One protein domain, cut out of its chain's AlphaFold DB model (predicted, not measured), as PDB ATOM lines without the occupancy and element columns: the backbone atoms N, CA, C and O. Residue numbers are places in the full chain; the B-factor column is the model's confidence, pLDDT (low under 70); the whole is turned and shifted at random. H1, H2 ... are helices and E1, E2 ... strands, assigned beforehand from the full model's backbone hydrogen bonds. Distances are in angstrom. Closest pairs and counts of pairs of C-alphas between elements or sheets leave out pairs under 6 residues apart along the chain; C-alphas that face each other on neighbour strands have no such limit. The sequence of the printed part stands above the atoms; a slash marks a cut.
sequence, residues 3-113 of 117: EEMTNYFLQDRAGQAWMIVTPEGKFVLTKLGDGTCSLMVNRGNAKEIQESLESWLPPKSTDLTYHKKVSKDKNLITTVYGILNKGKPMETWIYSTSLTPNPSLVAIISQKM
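Overview. This is residues 3 to 113 of the 117 residues of an uncharacterized protein of Acinetobacter stercoris (UniProt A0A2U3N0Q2). A single twisted wall of seven antiparallel strands has two short helices over one of its faces, and its other face is bare of helices. H2 covers E7 and E6, while H1 lies near the E1 edge, crossing over E2; the longest strands, E4, E5 and E6, stand side by side at the other edge. The printed part has 111 residues, with two named helices and seven named strands in the order H1 E1 E2 E3 H2 E4 E5 E6 E7; the class is mixed, helices and strands. Across the sheet the order is E1 E2 E3 E7 E6 E5 E4. The whole is compact, with a radius of gyration of the C-alphas of 14.8 A and spans of 40 by 36 by 25 A.

Along the chain. The longest strand is E6, residues 88 to 98, 31.1 A from first to last C-alpha. E5, residues 76 to 85, and E4, residues 64 to 73, are each 29.3 A long; C-alpha 64 is at (37.780, -53.418, 41.269). E7, residues 107 to 113, measures 20.1 A and ends with C-alpha 113 at (36.773, -41.176, 34.197). E3 is residues 37 to 41, 13.5 A; E2 is residues 25 to 31, 20.3 A; E1 is residues 17 to 22, 16.3 A. H2, residues 46 to 54, is 12.2 A long, and H1, residues 3 to 10, is 10.1 A long, with C-alpha 3 at (28.503, -37.138, 33.973).

Arrangement. E7 and E6 form a hairpin, antiparallel at 168 degrees, with N 110 and O 94 2.8 A apart, within hydrogen-bond range. On the other side of E7, E3 is its antiparallel neighbour, with N 39 and O 109 at 2.7 A. E1 E2 E3 and E4 E5 E6 E7 are meanders, each strand the antiparallel neighbour of the one before; within hydrogen-bond range are N 30 and O 38 of E2 and E3 at 2.9 A, N 20 and O 27 of E1 and E2 at 2.9 A, N 79 and O 95 of E5 and E6 at 2.7 A, and N 71 and O 78 of E4 and E5 at 2.8 A. The two layers are this sheet and the helices on one face of it. H2 is on the sheet at a height of 9.2 A, over E7 and E6 and along the strands, at 5 degrees to E6 on the local plane; its closest C-alphas to E7 are those of Ala 46 and Ala 107, 6.3 A. H1 is on the same face at a height of 8.5 A, over E2, and runs only just across the strands, at 63 degrees to E2 on the local plane; E1 and E3 are each only just not under it, with 2 of its 8 C-alphas falling on each. The closest C-alphas of H1 and E2 are those of Thr 6 and Lys 31, 7.2 A. H1 and H2 are apart. In both helices every O i to N i+4 pair is within hydrogen-bond range.

Size, cuts and confidence. The C-alphas farthest apart are those of Pro 23 and Gly 87, 41.8 A. The printed part has no cut and no long link. The mean pLDDT of the printed part is 84.8; residues 3 to 17 and residue 33 are under 70.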
ATOM      1  N   GLU A   3      28.648 -38.044  35.108       55.03
ATOM      2  CA  GLU A   3      28.503 -37.138  33.973       55.03
ATOM      3  C   GLU A   3      27.051 -36.689  33.739       55.03
ATOM      4  O   GLU A   3      26.816 -35.503  33.545       55.03
ATOM      5  N   GLU A   4      26.067 -37.588  33.828       58.81
ATOM      6  CA  GLU A   4      24.643 -37.241  33.676       58.81
ATOM      7  C   GLU A   4      24.174 -36.297  34.787       58.81
ATOM      8  O   GLU A   4      23.476 -35.323  34.520       58.81
ATOM      9  N   MET A   5      24.594 -36.551  36.032       59.09
ATOM     10  CA  MET A   5      24.286 -35.670  37.165       59.09
ATOM     11  C   MET A   5      24.944 -34.302  36.988       59.09
ATOM     12  O   MET A   5      24.299 -33.271  37.165       59.09
ATOM     13  N   THR A   6      26.212 -34.277  36.580       60.41
ATOM     14  CA  THR A   6      26.928 -33.029  36.306       60.41
ATOM     15  C   THR A   6      26.278 -32.248  35.160       60.41
ATOM     16  O   THR A   6      26.056 -31.049  35.305       60.41
ATOM     17  N   ASN A   7      25.896 -32.901  34.061       63.12
ATOM     18  CA  ASN A   7      25.199 -32.255  32.945       63.12
ATOM     19  C   ASN A   7      23.810 -31.741  33.367       63.12
ATOM     20  O   ASN A   7      23.436 -30.636  32.980       63.12
ATOM     21  N   TYR A   8      23.084 -32.470  34.224       65.94
ATOM     22  CA  TYR A   8      21.815 -32.012  34.800       65.94
ATOM     23  C   TYR A   8      21.978 -30.722  35.622       65.94
ATOM     24  O   TYR A   8      21.212 -29.774  35.442       65.94
ATOM     25  N   PHE A   9      22.995 -30.643  36.490       63.81
ATOM     26  CA  PHE A   9      23.237 -29.452  37.316       63.81
ATOM     27  C   PHE A   9      23.849 -28.279  36.538       63.81
ATOM     28  O   PHE A   9      23.544 -27.124  36.837       63.81
ATOM     29  N   LEU A  10      24.698 -28.555  35.544       64.75
ATOM     30  CA  LEU A  10      25.373 -27.535  34.732       64.75
ATOM     31  C   LEU A  10      24.585 -27.122  33.479       64.75
ATOM     32  O   LEU A  10      24.970 -26.153  32.825       64.75
ATOM     33  N   GLN A  11      23.494 -27.821  33.153       68.00
ATOM     34  CA  GLN A  11      22.625 -27.546  32.000       68.00
ATOM     35  C   GLN A  11      23.408 -27.408  30.682       68.00
ATOM     36  O   GLN A  11      23.223 -26.443  29.942       68.00
ATOM     37  N   ASP A  12      24.340 -28.333  30.431       60.62
ATOM     38  CA  ASP A  12      25.215 -28.371  29.244       60.62
ATOM     39  C   ASP A  12      26.166 -27.170  29.071       60.62
ATOM     40  O   ASP A  12      26.771 -26.971  28.014       60.62
ATOM     41  N   ARG A  13      26.369 -26.368  30.121       57.75
ATOM     42  CA  ARG A  13      27.279 -25.219  30.078       57.75
ATOM     43  C   ARG A  13      28.683 -25.615  30.531       57.75
ATOM     44  O   ARG A  13      29.060 -25.441  31.692       57.75
ATOM     45  N   ALA A  14      29.467 -26.149  29.596       53.88
ATOM     46  CA  ALA A  14      30.872 -26.487  29.819       53.88
ATOM     47  C   ALA A  14      31.657 -25.292  30.407       53.88
ATOM     48  O   ALA A  14      31.530 -24.161  29.937       53.88
ATOM     49  N   GLY A  15      32.452 -25.537  31.454       54.59
ATOM     50  CA  GLY A  15      33.236 -24.502  32.136       54.59
ATOM     51  C   GLY A  15      32.460 -23.621  33.125       54.59
ATOM     52  O   GLY A  15      33.056 -22.713  33.705       54.59
ATOM     53  N   GLN A  16      31.164 -23.865  33.356       63.62
ATOM     54  CA  GLN A  16      30.417 -23.174  34.410       63.62
ATOM     55  C   GLN A  16      30.544 -23.884  35.760       63.62
ATOM     56  O   GLN A  16      30.621 -25.109  35.848       63.62
ATOM     57  N   ALA A  17      30.592 -23.073  36.817       67.06
ATOM     58  CA  ALA A  17      30.592 -23.520  38.197       67.06
ATOM     59  C   ALA A  17      29.181 -23.372  38.766       67.06
ATOM     60  O   ALA A  17      28.602 -22.285  38.713       67.06
ATOM     61  N   TRP A  18      28.640 -24.443  39.330       70.94
ATOM     62  CA  TRP A  18      27.383 -24.394  40.063       70.94
ATOM     63  C   TRP A  18      27.653 -24.330  41.560       70.94
ATOM     64  O   TRP A  18      28.578 -24.969  42.052       70.94
ATOM     65  N   MET A  19      26.874 -23.535  42.286       74.00
ATOM     66  CA  MET A  19      27.099 -23.265  43.701       74.00
ATOM     67  C   MET A  19      25.831 -23.513  44.504       74.00
ATOM     68  O   MET A  19      24.785 -22.951  44.185       74.00
ATOM     69  N   ILE A  20      25.958 -24.265  45.597       76.69
ATOM     70  CA  ILE A  20      24.947 -24.315  46.657       76.69
ATOM     71  C   ILE A  20      25.497 -23.623  47.891       76.69
ATOM     72  O   ILE A  20      26.654 -23.818  48.271       76.69
ATOM     73  N   VAL A  21      24.636 -22.851  48.545       75.62
ATOM     74  CA  VAL A  21      24.852 -22.373  49.906       75.62
ATOM     75  C   VAL A  21      23.806 -23.023  50.804       75.62
ATOM     76  O   VAL A  21      22.609 -22.872  50.569       75.62
ATOM     77  N   THR A  22      24.261 -23.744  51.821       79.69
ATOM     78  CA  THR A  22      23.431 -24.368  52.857       79.69
ATOM     79  C   THR A  22      23.923 -23.922  54.244       79.69
ATOM     80  O   THR A  22      25.009 -23.340  54.349       79.69
ATOM     81  N   PRO A  23      23.173 -24.170  55.336       78.75
ATOM     82  CA  PRO A  23      23.669 -23.920  56.695       78.75
ATOM     83  C   PRO A  23      24.986 -24.654  57.015       78.75
ATOM     84  O   PRO A  23      25.806 -24.172  57.805       78.75
ATOM     85  N   GLU A  24      25.209 -25.805  56.377       74.38
ATOM     86  CA  GLU A  24      26.384 -26.663  56.540       74.38
ATOM     87  C   GLU A  24      27.607 -26.124  55.789       74.38
ATOM     88  O   GLU A  24      28.741 -26.391  56.194       74.38
ATOM     89  N   GLY A  25      27.416 -25.311  54.745       74.50
ATOM     90  CA  GLY A  25      28.519 -24.672  54.042       74.50
ATOM     91  C   GLY A  25      28.198 -24.207  52.627       74.50
ATOM     92  O   GLY A  25      27.056 -24.172  52.176       74.50
ATOM     93  N   LYS A  26      29.259 -23.825  51.919       77.62
ATOM     94  CA  LYS A  26      29.220 -23.477  50.503       77.62
ATOM     95  C   LYS A  26      29.951 -24.549  49.713       77.62
ATOM     96  O   LYS A  26      31.095 -24.876  50.037       77.62
ATOM     97  N   PHE A  27      29.280 -25.044  48.684       78.12
ATOM     98  CA  PHE A  27      29.743 -26.113  47.814       78.12
ATOM     99  C   PHE A  27      29.747 -25.608  46.381       78.12
ATOM    100  O   PHE A  27      28.787 -24.961  45.958       78.12
ATOM    101  N   VAL A  28      30.823 -25.879  45.647       80.12
ATOM    102  CA  VAL A  28      30.939 -25.496  44.235       80.12
ATOM    103  C   VAL A  28      31.288 -26.721  43.406       80.12
ATOM    104  O   VAL A  28      32.288 -27.369  43.699       80.12
ATOM    105  N   LEU A  29      30.482 -27.017  42.387       78.38
ATOM    106  CA  LEU A  29      30.694 -28.092  41.418       78.38
ATOM    107  C   LEU A  29      31.151 -27.508  40.078       78.38
ATOM    108  O   LEU A  29      30.528 -26.576  39.569       78.38
ATOM    109  N   THR A  30      32.197 -28.075  39.484       76.81
ATOM    110  CA  THR A  30      32.703 -27.677  38.161       76.81
ATOM    111  C   THR A  30      32.991 -28.894  37.287       76.81
ATOM    112  O   THR A  30      33.541 -29.870  37.791       76.81
ATOM    113  N   LYS A  31      32.718 -28.802  35.978       73.88
ATOM    114  CA  LYS A  31      33.212 -29.742  34.954       73.88
ATOM    115  C   LYS A  31      34.296 -29.059  34.121       73.88
ATOM    116  O   LYS A  31      34.037 -28.023  33.503       73.88
ATOM    117  N   LEU A  32      35.499 -29.621  34.124       72.94
ATOM    118  CA  LEU A  32      36.620 -29.174  33.301       72.94
ATOM    119  C   LEU A  32      36.502 -29.751  31.885       72.94
ATOM    120  O   LEU A  32      35.849 -30.770  31.662       72.94
ATOM    121  N   GLY A  33      37.145 -29.094  30.916       68.19
ATOM    122  CA  GLY A  33      37.096 -29.503  29.507       68.19
ATOM    123  C   GLY A  33      37.702 -30.882  29.220       68.19
ATOM    124  O   GLY A  33      37.459 -31.428  28.153       68.19
ATOM    125  N   ASP A  34      38.452 -31.454  30.166       75.69
ATOM    126  CA  ASP A  34      39.055 -32.787  30.073       75.69
ATOM    127  C   ASP A  34      38.213 -33.892  30.745       75.69
ATOM    128  O   ASP A  34      38.723 -34.980  31.011       75.69
ATOM    129  N   GLY A  35      36.951 -33.596  31.075       77.00
ATOM    130  CA  GLY A  35      36.020 -34.531  31.714       77.00
ATOM    131  C   GLY A  35      36.117 -34.589  33.242       77.00
ATOM    132  O   GLY A  35      35.281 -35.234  33.875       77.00
ATOM    133  N   THR A  36      37.076 -33.889  33.857       84.19
ATOM    134  CA  THR A  36      37.216 -33.867  35.319       84.19
ATOM    135  C   THR A  36      36.059 -33.113  35.973       84.19
ATOM    136  O   THR A  36      35.782 -31.960  35.638       84.19
ATOM    137  N   CYS A  37      35.412 -33.737  36.951       85.00
ATOM    138  CA  CYS A  37      34.429 -33.102  37.822       85.00
ATOM    139  C   CYS A  37      35.079 -32.772  39.168       85.00
ATOM    140  O   CYS A  37      35.726 -33.637  39.753       85.00
ATOM    141  N   SER A  38      34.898 -31.553  39.680       86.56
ATOM    142  CA  SER A  38      35.486 -31.117  40.953       86.56
ATOM    143  C   SER A  38      34.457 -30.469  41.871       86.56
ATOM    144  O   SER A  38      33.666 -29.634  41.439       86.56
ATOM    145  N   LEU A  39      34.518 -30.826  43.152       87.88
ATOM    146  CA  LEU A  39      33.770 -30.254  44.261       87.88
ATOM    147  C   LEU A  39      34.722 -29.484  45.183       87.88
ATOM    148  O   LEU A  39      35.677 -30.054  45.712       87.88
ATOM    149  N   MET A  40      34.438 -28.204  45.414       87.62
ATOM    150  CA  MET A  40      35.149 -27.372  46.390       87.62
ATOM    151  C   MET A  40      34.335 -27.261  47.678       87.62
ATOM    152  O   MET A  40      33.143 -26.941  47.639       87.62
ATOM    153  N   VAL A  41      34.993 -27.517  48.810       87.19
ATOM    154  CA  VAL A  41      34.388 -27.552  50.143       87.19
ATOM    155  C   VAL A  41      35.049 -26.503  51.028       87.19
ATOM    156  O   VAL A  41      36.249 -26.568  51.297       87.19
ATOM    157  N   ASN A  42      34.263 -25.548  51.523       86.38
ATOM    158  CA  ASN A  42      34.783 -24.400  52.278       86.38
ATOM    159  C   ASN A  42      34.570 -24.514  53.798       86.38
ATOM    160  O   ASN A  42      34.991 -23.634  54.545       86.38
ATOM    161  N   ARG A  43      33.899 -25.571  54.271       85.25
ATOM    162  CA  ARG A  43      33.631 -25.819  55.694       85.25
ATOM    163  C   ARG A  43      33.592 -27.319  55.978       85.25
ATOM    164  O   ARG A  43      33.163 -28.088  55.130       85.25
ATOM    165  N   GLY A  44      34.013 -27.711  57.178       86.31
ATOM    166  CA  GLY A  44      34.032 -29.101  57.637       86.31
ATOM    167  C   GLY A  44      35.420 -29.537  58.100       86.31
ATOM    168  O   GLY A  44      36.379 -28.768  58.033       86.31
ATOM    169  N   ASN A  45      35.523 -30.771  58.587       90.44
ATOM    170  CA  ASN A  45      36.789 -31.374  58.984       90.44
ATOM    171  C   ASN A  45      37.384 -32.145  57.796       90.44
ATOM    172  O   ASN A  45      36.809 -33.127  57.336       90.44
ATOM    173  N   ALA A  46      38.557 -31.724  57.317       91.69
ATOM    174  CA  ALA A  46      39.224 -32.358  56.179       91.69
ATOM    175  C   ALA A  46      39.508 -33.856  56.394       91.69
ATOM    176  O   ALA A  46      39.476 -34.634  55.441       91.69
ATOM    177  N   LYS A  47      39.782 -34.284  57.630       92.44
ATOM    178  CA  LYS A  47      40.037 -35.694  57.935       92.44
ATOM    179  C   LYS A  47      38.763 -36.523  57.796       92.44
ATOM    180  O   LYS A  47      38.784 -37.547  57.128       92.44
ATOM    181  N   GLU A  48      37.657 -36.042  58.357       94.44
ATOM    182  CA  GLU A  48      36.351 -36.714  58.276       94.44
ATOM    183  C   GLU A  48      35.830 -36.769  56.837       94.44
ATOM    184  O   GLU A  48      35.296 -37.788  56.409       94.44
ATOM    185  N   ILE A  49      36.038 -35.703  56.054       93.06
ATOM    186  CA  ILE A  49      35.686 -35.688  54.628       93.06
ATOM    187  C   ILE A  49      36.485 -36.755  53.871       93.06
ATOM    188  O   ILE A  49      35.912 -37.495  53.072       93.06
ATOM    189  N   GLN A  50      37.794 -36.863  54.129       95.12
ATOM    190  CA  GLN A  50      38.626 -37.880  53.488       95.12
ATOM    191  C   GLN A  50      38.218 -39.298  53.901       95.12
ATOM    192  O   GLN A  50      38.100 -40.160  53.039       95.12
ATOM    193  N   GLU A  51      37.965 -39.542  55.187       95.62
ATOM    194  CA  GLU A  51      37.479 -40.836  55.687       95.62
ATOM    195  C   GLU A  51      36.129 -41.204  55.062       95.62
ATOM    196  O   GLU A  51      35.924 -42.344  54.639       95.62
ATOM    197  N   SER A  52      35.231 -40.223  54.927       94.19
ATOM    198  CA  SER A  52      33.963 -40.410  54.232       94.19
ATOM    199  C   SER A  52      34.187 -40.775  52.770       94.19
ATOM    200  O   SER A  52      33.534 -41.700  52.313       94.19
ATOM    201  N   LEU A  53      35.090 -40.107  52.043       94.31
ATOM    202  CA  LEU A  53      35.429 -40.456  50.655       94.31
ATOM    203  C   LEU A  53      36.004 -41.879  50.564       94.31
ATOM    204  O   LEU A  53      35.586 -42.663  49.716       94.31
ATOM    205  N   GLU A  54      36.927 -42.231  51.459       95.81
ATOM    206  CA  GLU A  54      37.582 -43.543  51.477       95.81
ATOM    207  C   GLU A  54      36.613 -44.695  51.773       95.81
ATOM    208  O   GLU A  54      36.864 -45.819  51.342       95.81
ATOM    209  N   SER A  55      35.479 -44.427  52.428       95.06
ATOM    210  CA  SER A  55      34.428 -45.433  52.639       95.06
ATOM    211  C   SER A  55      33.750 -45.914  51.346       95.06
ATOM    212  O   SER A  55      33.153 -46.991  51.342       95.06
ATOM    213  N   TRP A  56      33.881 -45.162  50.245       93.44
ATOM    214  CA  TRP A  56      33.368 -45.528  48.918       93.44
ATOM    215  C   TRP A  56      34.401 -46.262  48.062       93.44
ATOM    216  O   TRP A  56      34.075 -46.676  46.949       93.44
ATOM    217  N   LEU A  57      35.644 -46.418  48.539       94.19
ATOM    218  CA  LEU A  57      36.660 -47.157  47.794       94.19
ATOM    219  C   LEU A  57      36.201 -48.601  47.552       94.19
ATOM    220  O   LEU A  57      35.513 -49.180  48.400       94.19
ATOM    221  N   PRO A  58      36.595 -49.209  46.418       92.50
ATOM    222  CA  PRO A  58      36.076 -50.512  46.055       92.50
ATOM    223  C   PRO A  58      36.339 -51.574  47.135       92.50
ATOM    224  O   PRO A  58      37.484 -51.744  47.574       92.50
ATOM    225  N   PRO A  59      35.305 -52.318  47.571       89.88
ATOM    226  CA  PRO A  59      35.478 -53.374  48.551       89.88
ATOM    227  C   PRO A  59      36.128 -54.602  47.905       89.88
ATOM    228  O   PRO A  59      35.977 -54.863  46.710       89.88
ATOM    229  N   LYS A  60      36.778 -55.431  48.732       84.62
ATOM    230  CA  LYS A  60      37.468 -56.665  48.297       84.62
ATOM    231  C   LYS A  60      36.567 -57.684  47.587       84.62
ATOM    232  O   LYS A  60      37.075 -58.609  46.971       84.62
ATOM    233  N   SER A  61      35.249 -57.552  47.715       87.69
ATOM    234  CA  SER A  61      34.255 -58.418  47.078       87.69
ATOM    235  C   SER A  61      33.981 -58.075  45.608       87.69
ATOM    236  O   SER A  61      33.110 -58.698  45.008       87.69
ATOM    237  N   THR A  62      34.655 -57.071  45.040       89.69
ATOM    238  CA  THR A  62      34.478 -56.631  43.646       89.69
ATOM    239  C   THR A  62      35.722 -56.928  42.809       89.69
ATOM    240  O   THR A  62      36.815 -57.073  43.348       89.69
ATOM    241  N   ASP A  63      35.573 -56.948  41.481       90.44
ATOM    242  CA  ASP A  63      36.693 -57.032  40.520       90.44
ATOM    243  C   ASP A  63      37.498 -55.715  40.410       90.44
ATOM    244  O   ASP A  63      38.398 -55.577  39.571       90.44
ATOM    245  N   LEU A  64      37.151 -54.724  41.234       93.81
ATOM    246  CA  LEU A  64      37.780 -53.418  41.269       93.81
ATOM    247  C   LEU A  64      38.904 -53.397  42.306       93.81
ATOM    248  O   LEU A  64      38.784 -53.904  43.420       93.81
ATOM    249  N   THR A  65      40.002 -52.753  41.942       95.06
ATOM    250  CA  THR A  65      41.151 -52.518  42.822       95.06
ATOM    251  C   THR A  65      41.502 -51.040  42.813       95.06
ATOM    252  O   THR A  65      41.012 -50.291  41.970       95.06
ATOM    253  N   TYR A  66      42.343 -50.599  43.745       95.50
ATOM    254  CA  TYR A  66      42.823 -49.224  43.748       95.50
ATOM    255  C   TYR A  66      44.273 -49.125  44.216       95.50
ATOM    256  O   TYR A  66      44.745 -49.937  45.015       95.50
ATOM    257  N   HIS A  67      44.969 -48.091  43.753       95.25
ATOM    258  CA  HIS A  67      46.238 -47.654  44.325       95.25
ATOM    259  C   HIS A  67      46.083 -46.266  44.942       95.25
ATOM    260  O   HIS A  67      45.352 -45.427  44.424       95.25
ATOM    261  N   LYS A  68      46.790 -46.016  46.046       96.50
ATOM    262  CA  LYS A  68      46.772 -44.739  46.767       96.50
ATOM    263  C   LYS A  68      48.148 -44.091  46.701       96.50
ATOM    264  O   LYS A  68      49.140 -44.706  47.091       96.50
ATOM    265  N   LYS A  69      48.206 -42.833  46.267       97.62
ATOM    266  CA  LYS A  69      49.422 -42.013  46.270       97.62
ATOM    267  C   LYS A  69      49.167 -40.726  47.035       97.62
ATOM    268  O   LYS A  69      48.221 -40.010  46.735       97.62
ATOM    269  N   VAL A  70      50.025 -40.418  48.002       97.12
ATOM    270  CA  VAL A  70      49.959 -39.166  48.763       97.12
ATOM    271  C   VAL A  70      51.148 -38.297  48.377       97.12
ATOM    272  O   VAL A  70      52.289 -38.757  48.396       97.12
ATOM    273  N   SER A  71      50.884 -37.041  48.042       95.81
ATOM    274  CA  SER A  71      51.892 -36.008  47.839       95.81
ATOM    275  C   SER A  71      51.621 -34.824  48.760       95.81
ATOM    276  O   SER A  71      50.488 -34.558  49.169       95.81
ATOM    277  N   LYS A  72      52.689 -34.112  49.113       94.81
ATOM    278  CA  LYS A  72      52.614 -32.842  49.828       94.81
ATOM    279  C   LYS A  72      53.346 -31.803  49.001       94.81
ATOM    280  O   LYS A  72      54.491 -32.042  48.621       94.81
ATOM    281  N   ASP A  73      52.695 -30.684  48.735       87.44
ATOM    282  CA  ASP A  73      53.313 -29.530  48.090       87.44
ATOM    283  C   ASP A  73      52.911 -28.262  48.839       87.44
ATOM    284  O   ASP A  73      51.725 -27.958  48.984       87.44
ATOM    285  N   LYS A  74      53.907 -27.527  49.340       87.19
ATOM    286  CA  LYS A  74      53.724 -26.321  50.160       87.19
ATOM    287  C   LYS A  74      52.706 -26.558  51.290       87.19
ATOM    288  O   LYS A  74      52.963 -27.327  52.211       87.19
ATOM    289  N   ASN A  75      51.546 -25.910  51.193       87.38
ATOM    290  CA  ASN A  75      50.469 -25.945  52.176       87.38
ATOM    291  C   ASN A  75      49.320 -26.869  51.750       87.38
ATOM    292  O   ASN A  75      48.202 -26.693  52.225       87.38
ATOM    293  N   LEU A  76      49.555 -27.806  50.833       90.06
ATOM    294  CA  LEU A  76      48.550 -28.735  50.331       90.06
ATOM    295  C   LEU A  76      49.022 -30.178  50.515       90.06
ATOM    296  O   LEU A  76      50.160 -30.528  50.197       90.06
ATOM    297  N   ILE A  77      48.120 -31.030  50.993       95.50
ATOM    298  CA  ILE A  77      48.246 -32.484  50.870       95.50
ATOM    299  C   ILE A  77      47.289 -32.922  49.776       95.50
ATOM    300  O   ILE A  77      46.113 -32.573  49.827       95.50
ATOM    301  N   THR A  78      47.777 -33.707  48.822       96.31
ATOM    302  CA  THR A  78      46.949 -34.332  47.792       96.31
ATOM    303  C   THR A  78      47.053 -35.844  47.895       96.31
ATOM    304  O   THR A  78      48.144 -36.404  47.976       96.31
ATOM    305  N   THR A  79      45.910 -36.512  47.899       97.88
ATOM    306  CA  THR A  79      45.791 -37.963  47.824       97.88
ATOM    307  C   THR A  79      45.109 -38.324  46.517       97.88
ATOM    308  O   THR A  79      44.014 -37.845  46.242       97.88
ATOM    309  N   VAL A  80      45.758 -39.160  45.718       97.00
ATOM    310  CA  VAL A  80      45.228 -39.685  44.463       97.00
ATOM    311  C   VAL A  80      44.900 -41.158  44.659       97.00
ATOM    312  O   VAL A  80      45.748 -41.918  45.140       97.00
ATOM    313  N   TYR A  81      43.690 -41.545  44.277       97.12
ATOM    314  CA  TYR A  81      43.229 -42.924  44.222       97.12
ATOM    315  C   TYR A  81      42.985 -43.278  42.757       97.12
ATOM    316  O   TYR A  81      42.068 -42.740  42.145       97.12
ATOM    317  N   GLY A  82      43.815 -44.146  42.188       95.88
ATOM    318  CA  GLY A  82      43.561 -44.695  40.858       95.88
ATOM    319  C   GLY A  82      42.803 -46.004  40.994       95.88
ATOM    320  O   GLY A  82      43.327 -46.948  41.589       95.88
ATOM    321  N   ILE A  83      41.579 -46.038  40.484       95.25
ATOM    322  CA  ILE A  83      40.668 -47.177  40.491       95.25
ATOM    323  C   ILE A  83      40.858 -47.965  39.197       95.25
ATOM    324  O   ILE A  83      40.876 -47.408  38.097       95.25
ATOM    325  N   LEU A  84      41.003 -49.280  39.333       94.38
ATOM    326  CA  LEU A  84      41.223 -50.191  38.221       94.38
ATOM    327  C   LEU A  84      40.157 -51.275  38.198       94.38
ATOM    328  O   LEU A  84      39.836 -51.853  39.235       94.38
ATOM    329  N   ASN A  85      39.703 -51.629  37.004       92.56
ATOM    330  CA  ASN A  85      38.865 -52.794  36.755       92.56
ATOM    331  C   ASN A  85      39.711 -53.863  36.060       92.56
ATOM    332  O   ASN A  85      40.193 -53.645  34.947       92.56
ATOM    333  N   LYS A  86      39.946 -55.001  36.726       90.19
ATOM    334  CA  LYS A  86      40.789 -56.093  36.192       90.19
ATOM    335  C   LYS A  86      42.171 -55.614  35.713       90.19
ATOM    336  O   LYS A  86      42.684 -56.064  34.692       90.19
ATOM    337  N   GLY A  87      42.765 -54.670  36.446       89.50
ATOM    338  CA  GLY A  87      44.080 -54.091  36.144       89.50
ATOM    339  C   GLY A  87      44.092 -52.997  35.067       89.50
ATOM    340  O   GLY A  87      45.142 -52.396  34.858       89.50
ATOM    341  N   LYS A  88      42.958 -52.693  34.421       91.94
ATOM    342  CA  LYS A  88      42.827 -51.539  33.521       91.94
ATOM    343  C   LYS A  88      42.390 -50.293  34.299       91.94
ATOM    344  O   LYS A  88      41.477 -50.421  35.116       91.94
ATOM    345  N   PRO A  89      42.991 -49.111  34.060       92.31
ATOM    346  CA  PRO A  89      42.486 -47.851  34.600       92.31
ATOM    347  C   PRO A  89      41.015 -47.655  34.233       92.31
ATOM    348  O   PRO A  89      40.606 -47.954  33.114       92.31
ATOM    349  N   MET A  90      40.228 -47.205  35.200       91.81
ATOM    350  CA  MET A  90      38.804 -46.919  35.022       91.81
ATOM    351  C   MET A  90      38.483 -45.504  35.484       91.81
ATOM    352  O   MET A  90      37.669 -44.814  34.875       91.81
ATOM    353  N   GLU A  91      39.083 -45.084  36.593       92.62
ATOM    354  CA  GLU A  91      38.720 -43.836  37.231       92.62
ATOM    355  C   GLU A  91      39.823 -43.341  38.161       92.62
ATOM    356  O   GLU A  91      40.471 -44.125  38.853       92.62
ATOM    357  N   THR A  92      39.982 -42.025  38.245       93.88
ATOM    358  CA  THR A  92      40.913 -41.376  39.160       93.88
ATOM    359  C   THR A  92      40.168 -40.425  40.092       93.88
ATOM    360  O   THR A  92      39.495 -39.494  39.647       93.88
ATOM    361  N   TRP A  93      40.318 -40.629  41.404       95.56
ATOM    362  CA  TRP A  93      39.837 -39.715  42.444       95.56
ATOM    363  C   TRP A  93      40.999 -38.923  43.023       95.56
ATOM    364  O   TRP A  93      42.051 -39.475  43.346       95.56
ATOM    365  N   ILE A  94      40.806 -37.623  43.205       95.44
ATOM    366  CA  ILE A  94      41.810 -36.713  43.748       95.44
ATOM    367  C   ILE A  94      41.193 -35.981  44.932       95.44
ATOM    368  O   ILE A  94      40.191 -35.289  44.791       95.44
ATOM    369  N   TYR A  95      41.813 -36.113  46.095       96.75
ATOM    370  CA  TYR A  95      41.458 -35.386  47.302       96.75
ATOM    371  C   TYR A  95      42.601 -34.457  47.695       96.75
ATOM    372  O   TYR A  95      43.677 -34.930  48.065       96.75
ATOM    373  N   SER A  96      42.377 -33.150  47.654       95.50
ATOM    374  CA  SER A  96      43.354 -32.150  48.089       95.50
ATOM    375  C   SER A  96      42.824 -31.377  49.288       95.50
ATOM    376  O   SER A  96      41.698 -30.899  49.259       95.50
ATOM    377  N   THR A  97      43.645 -31.206  50.323       94.88
ATOM    378  CA  THR A  97      43.317 -30.422  51.524       94.88
ATOM    379  C   THR A  97      44.414 -29.420  51.841       94.88
ATOM    380  O   THR A  97      45.598 -29.677  51.607       94.88
ATOM    381  N   SER A  98      44.022 -28.290  52.428       88.94
ATOM    382  CA  SER A  98      44.963 -27.314  52.971       88.94
ATOM    383  C   SER A  98      45.577 -27.788  54.294       88.94
ATOM    384  O   SER A  98      44.926 -28.453  55.098       88.94
ATOM    385  N   LEU A  99      46.838 -27.421  54.514       86.31
ATOM    386  CA  LEU A  99      47.568 -27.513  55.780       86.31
ATOM    387  C   LEU A  99      47.526 -26.203  56.575       86.31
ATOM    388  O   LEU A  99      48.035 -26.141  57.694       86.31
ATOM    389  N   THR A 100      46.970 -25.139  55.996       85.94
ATOM    390  CA  THR A 100      46.873 -23.837  56.652       85.94
ATOM    391  C   THR A 100      45.817 -23.890  57.761       85.94
ATOM    392  O   THR A 100      44.738 -24.438  57.533       85.94
ATOM    393  N   PRO A 101      46.073 -23.315  58.950       82.50
ATOM    394  CA  PRO A 101      45.047 -23.174  59.980       82.50
ATOM    395  C   PRO A 101      43.857 -22.347  59.470       82.50
ATOM    396  O   PRO A 101      44.059 -21.285  58.887       82.50
ATOM    397  N   ASN A 102      42.629 -22.809  59.725       81.56
ATOM    398  CA  ASN A 102      41.374 -22.147  59.328       81.56
ATOM    399  C   ASN A 102      41.318 -21.748  57.836       81.56
ATOM    400  O   ASN A 102      41.152 -20.566  57.517       81.56
ATOM    401  N   PRO A 103      41.470 -22.704  56.904       84.31
ATOM    402  CA  PRO A 103      41.526 -22.379  55.490       84.31
ATOM    403  C   PRO A 103      40.138 -21.971  54.976       84.31
ATOM    404  O   PRO A 103      39.122 -22.554  55.348       84.31
ATOM    405  N   SER A 104      40.092 -20.998  54.064       82.19
ATOM    406  CA  SER A 104      38.857 -20.619  53.356       82.19
ATOM    407  C   SER A 104      38.367 -21.701  52.383       82.19
ATOM    408  O   SER A 104      37.197 -21.702  51.999       82.19
ATOM    409  N   LEU A 105      39.264 -22.617  52.001       85.12
ATOM    410  CA  LEU A 105      39.013 -23.821  51.220       85.12
ATOM    411  C   LEU A 105      39.568 -25.022  51.992       85.12
ATOM    412  O   LEU A 105      40.781 -25.184  52.114       85.12
ATOM    413  N   VAL A 106      38.671 -25.844  52.527       90.31
ATOM    414  CA  VAL A 106      39.018 -27.019  53.332       90.31
ATOM    415  C   VAL A 106      39.507 -28.139  52.429       90.31
ATOM    416  O   VAL A 106      40.590 -28.673  52.657       90.31
ATOM    417  N   ALA A 107      38.738 -28.461  51.388       92.25
ATOM    418  CA  ALA A 107      39.047 -29.568  50.499       92.25
ATOM    419  C   ALA A 107      38.609 -29.321  49.051       92.25
ATOM    420  O   ALA A 107      37.652 -28.593  48.781       92.25
ATOM    421  N   ILE A 108      39.298 -29.988  48.130       91.88
ATOM    422  CA  ILE A 108      38.888 -30.185  46.743       91.88
ATOM    423  C   ILE A 108      38.791 -31.690  46.519       91.88
ATOM    424  O   ILE A 108      39.764 -32.412  46.736       91.88
ATOM    425  N   ILE A 109      37.629 -32.151  46.070       94.00
ATOM    426  CA  ILE A 109      37.400 -33.539  45.665       94.00
ATOM    427  C   ILE A 109      37.207 -33.523  44.160       94.00
ATOM    428  O   ILE A 109      36.320 -32.833  43.677       94.00
ATOM    429  N   SER A 110      38.040 -34.233  43.413       91.94
ATOM    430  CA  SER A 110      37.906 -34.337  41.964       91.94
ATOM    431  C   SER A 110      37.826 -35.784  41.523       91.94
ATOM    432  O   SER A 110      38.393 -36.669  42.155       91.94
ATOM    433  N   GLN A 111      37.132 -35.995  40.419       92.12
ATOM    434  CA  GLN A 111      36.893 -37.288  39.814       92.12
ATOM    435  C   GLN A 111      37.086 -37.159  38.310       92.12
ATOM    436  O   GLN A 111      36.575 -36.221  37.693       92.12
ATOM    437  N   LYS A 112      37.796 -38.115  37.724       89.44
ATOM    438  CA  LYS A 112      37.963 -38.235  36.281       89.44
ATOM    439  C   LYS A 112      37.731 -39.679  35.871       89.44
ATOM    440  O   LYS A 112      38.305 -40.579  36.474       89.44
ATOM    441  N   MET A 113      36.891 -39.881  34.862       88.25
ATOM    442  CA  MET A 113      36.773 -41.176  34.197       88.25
ATOM    443  C   MET A 113      37.980 -41.349  33.280       88.25
ATOM    444  O   MET A 113      38.264 -40.462  32.473       88.25
TER     445      MET A 113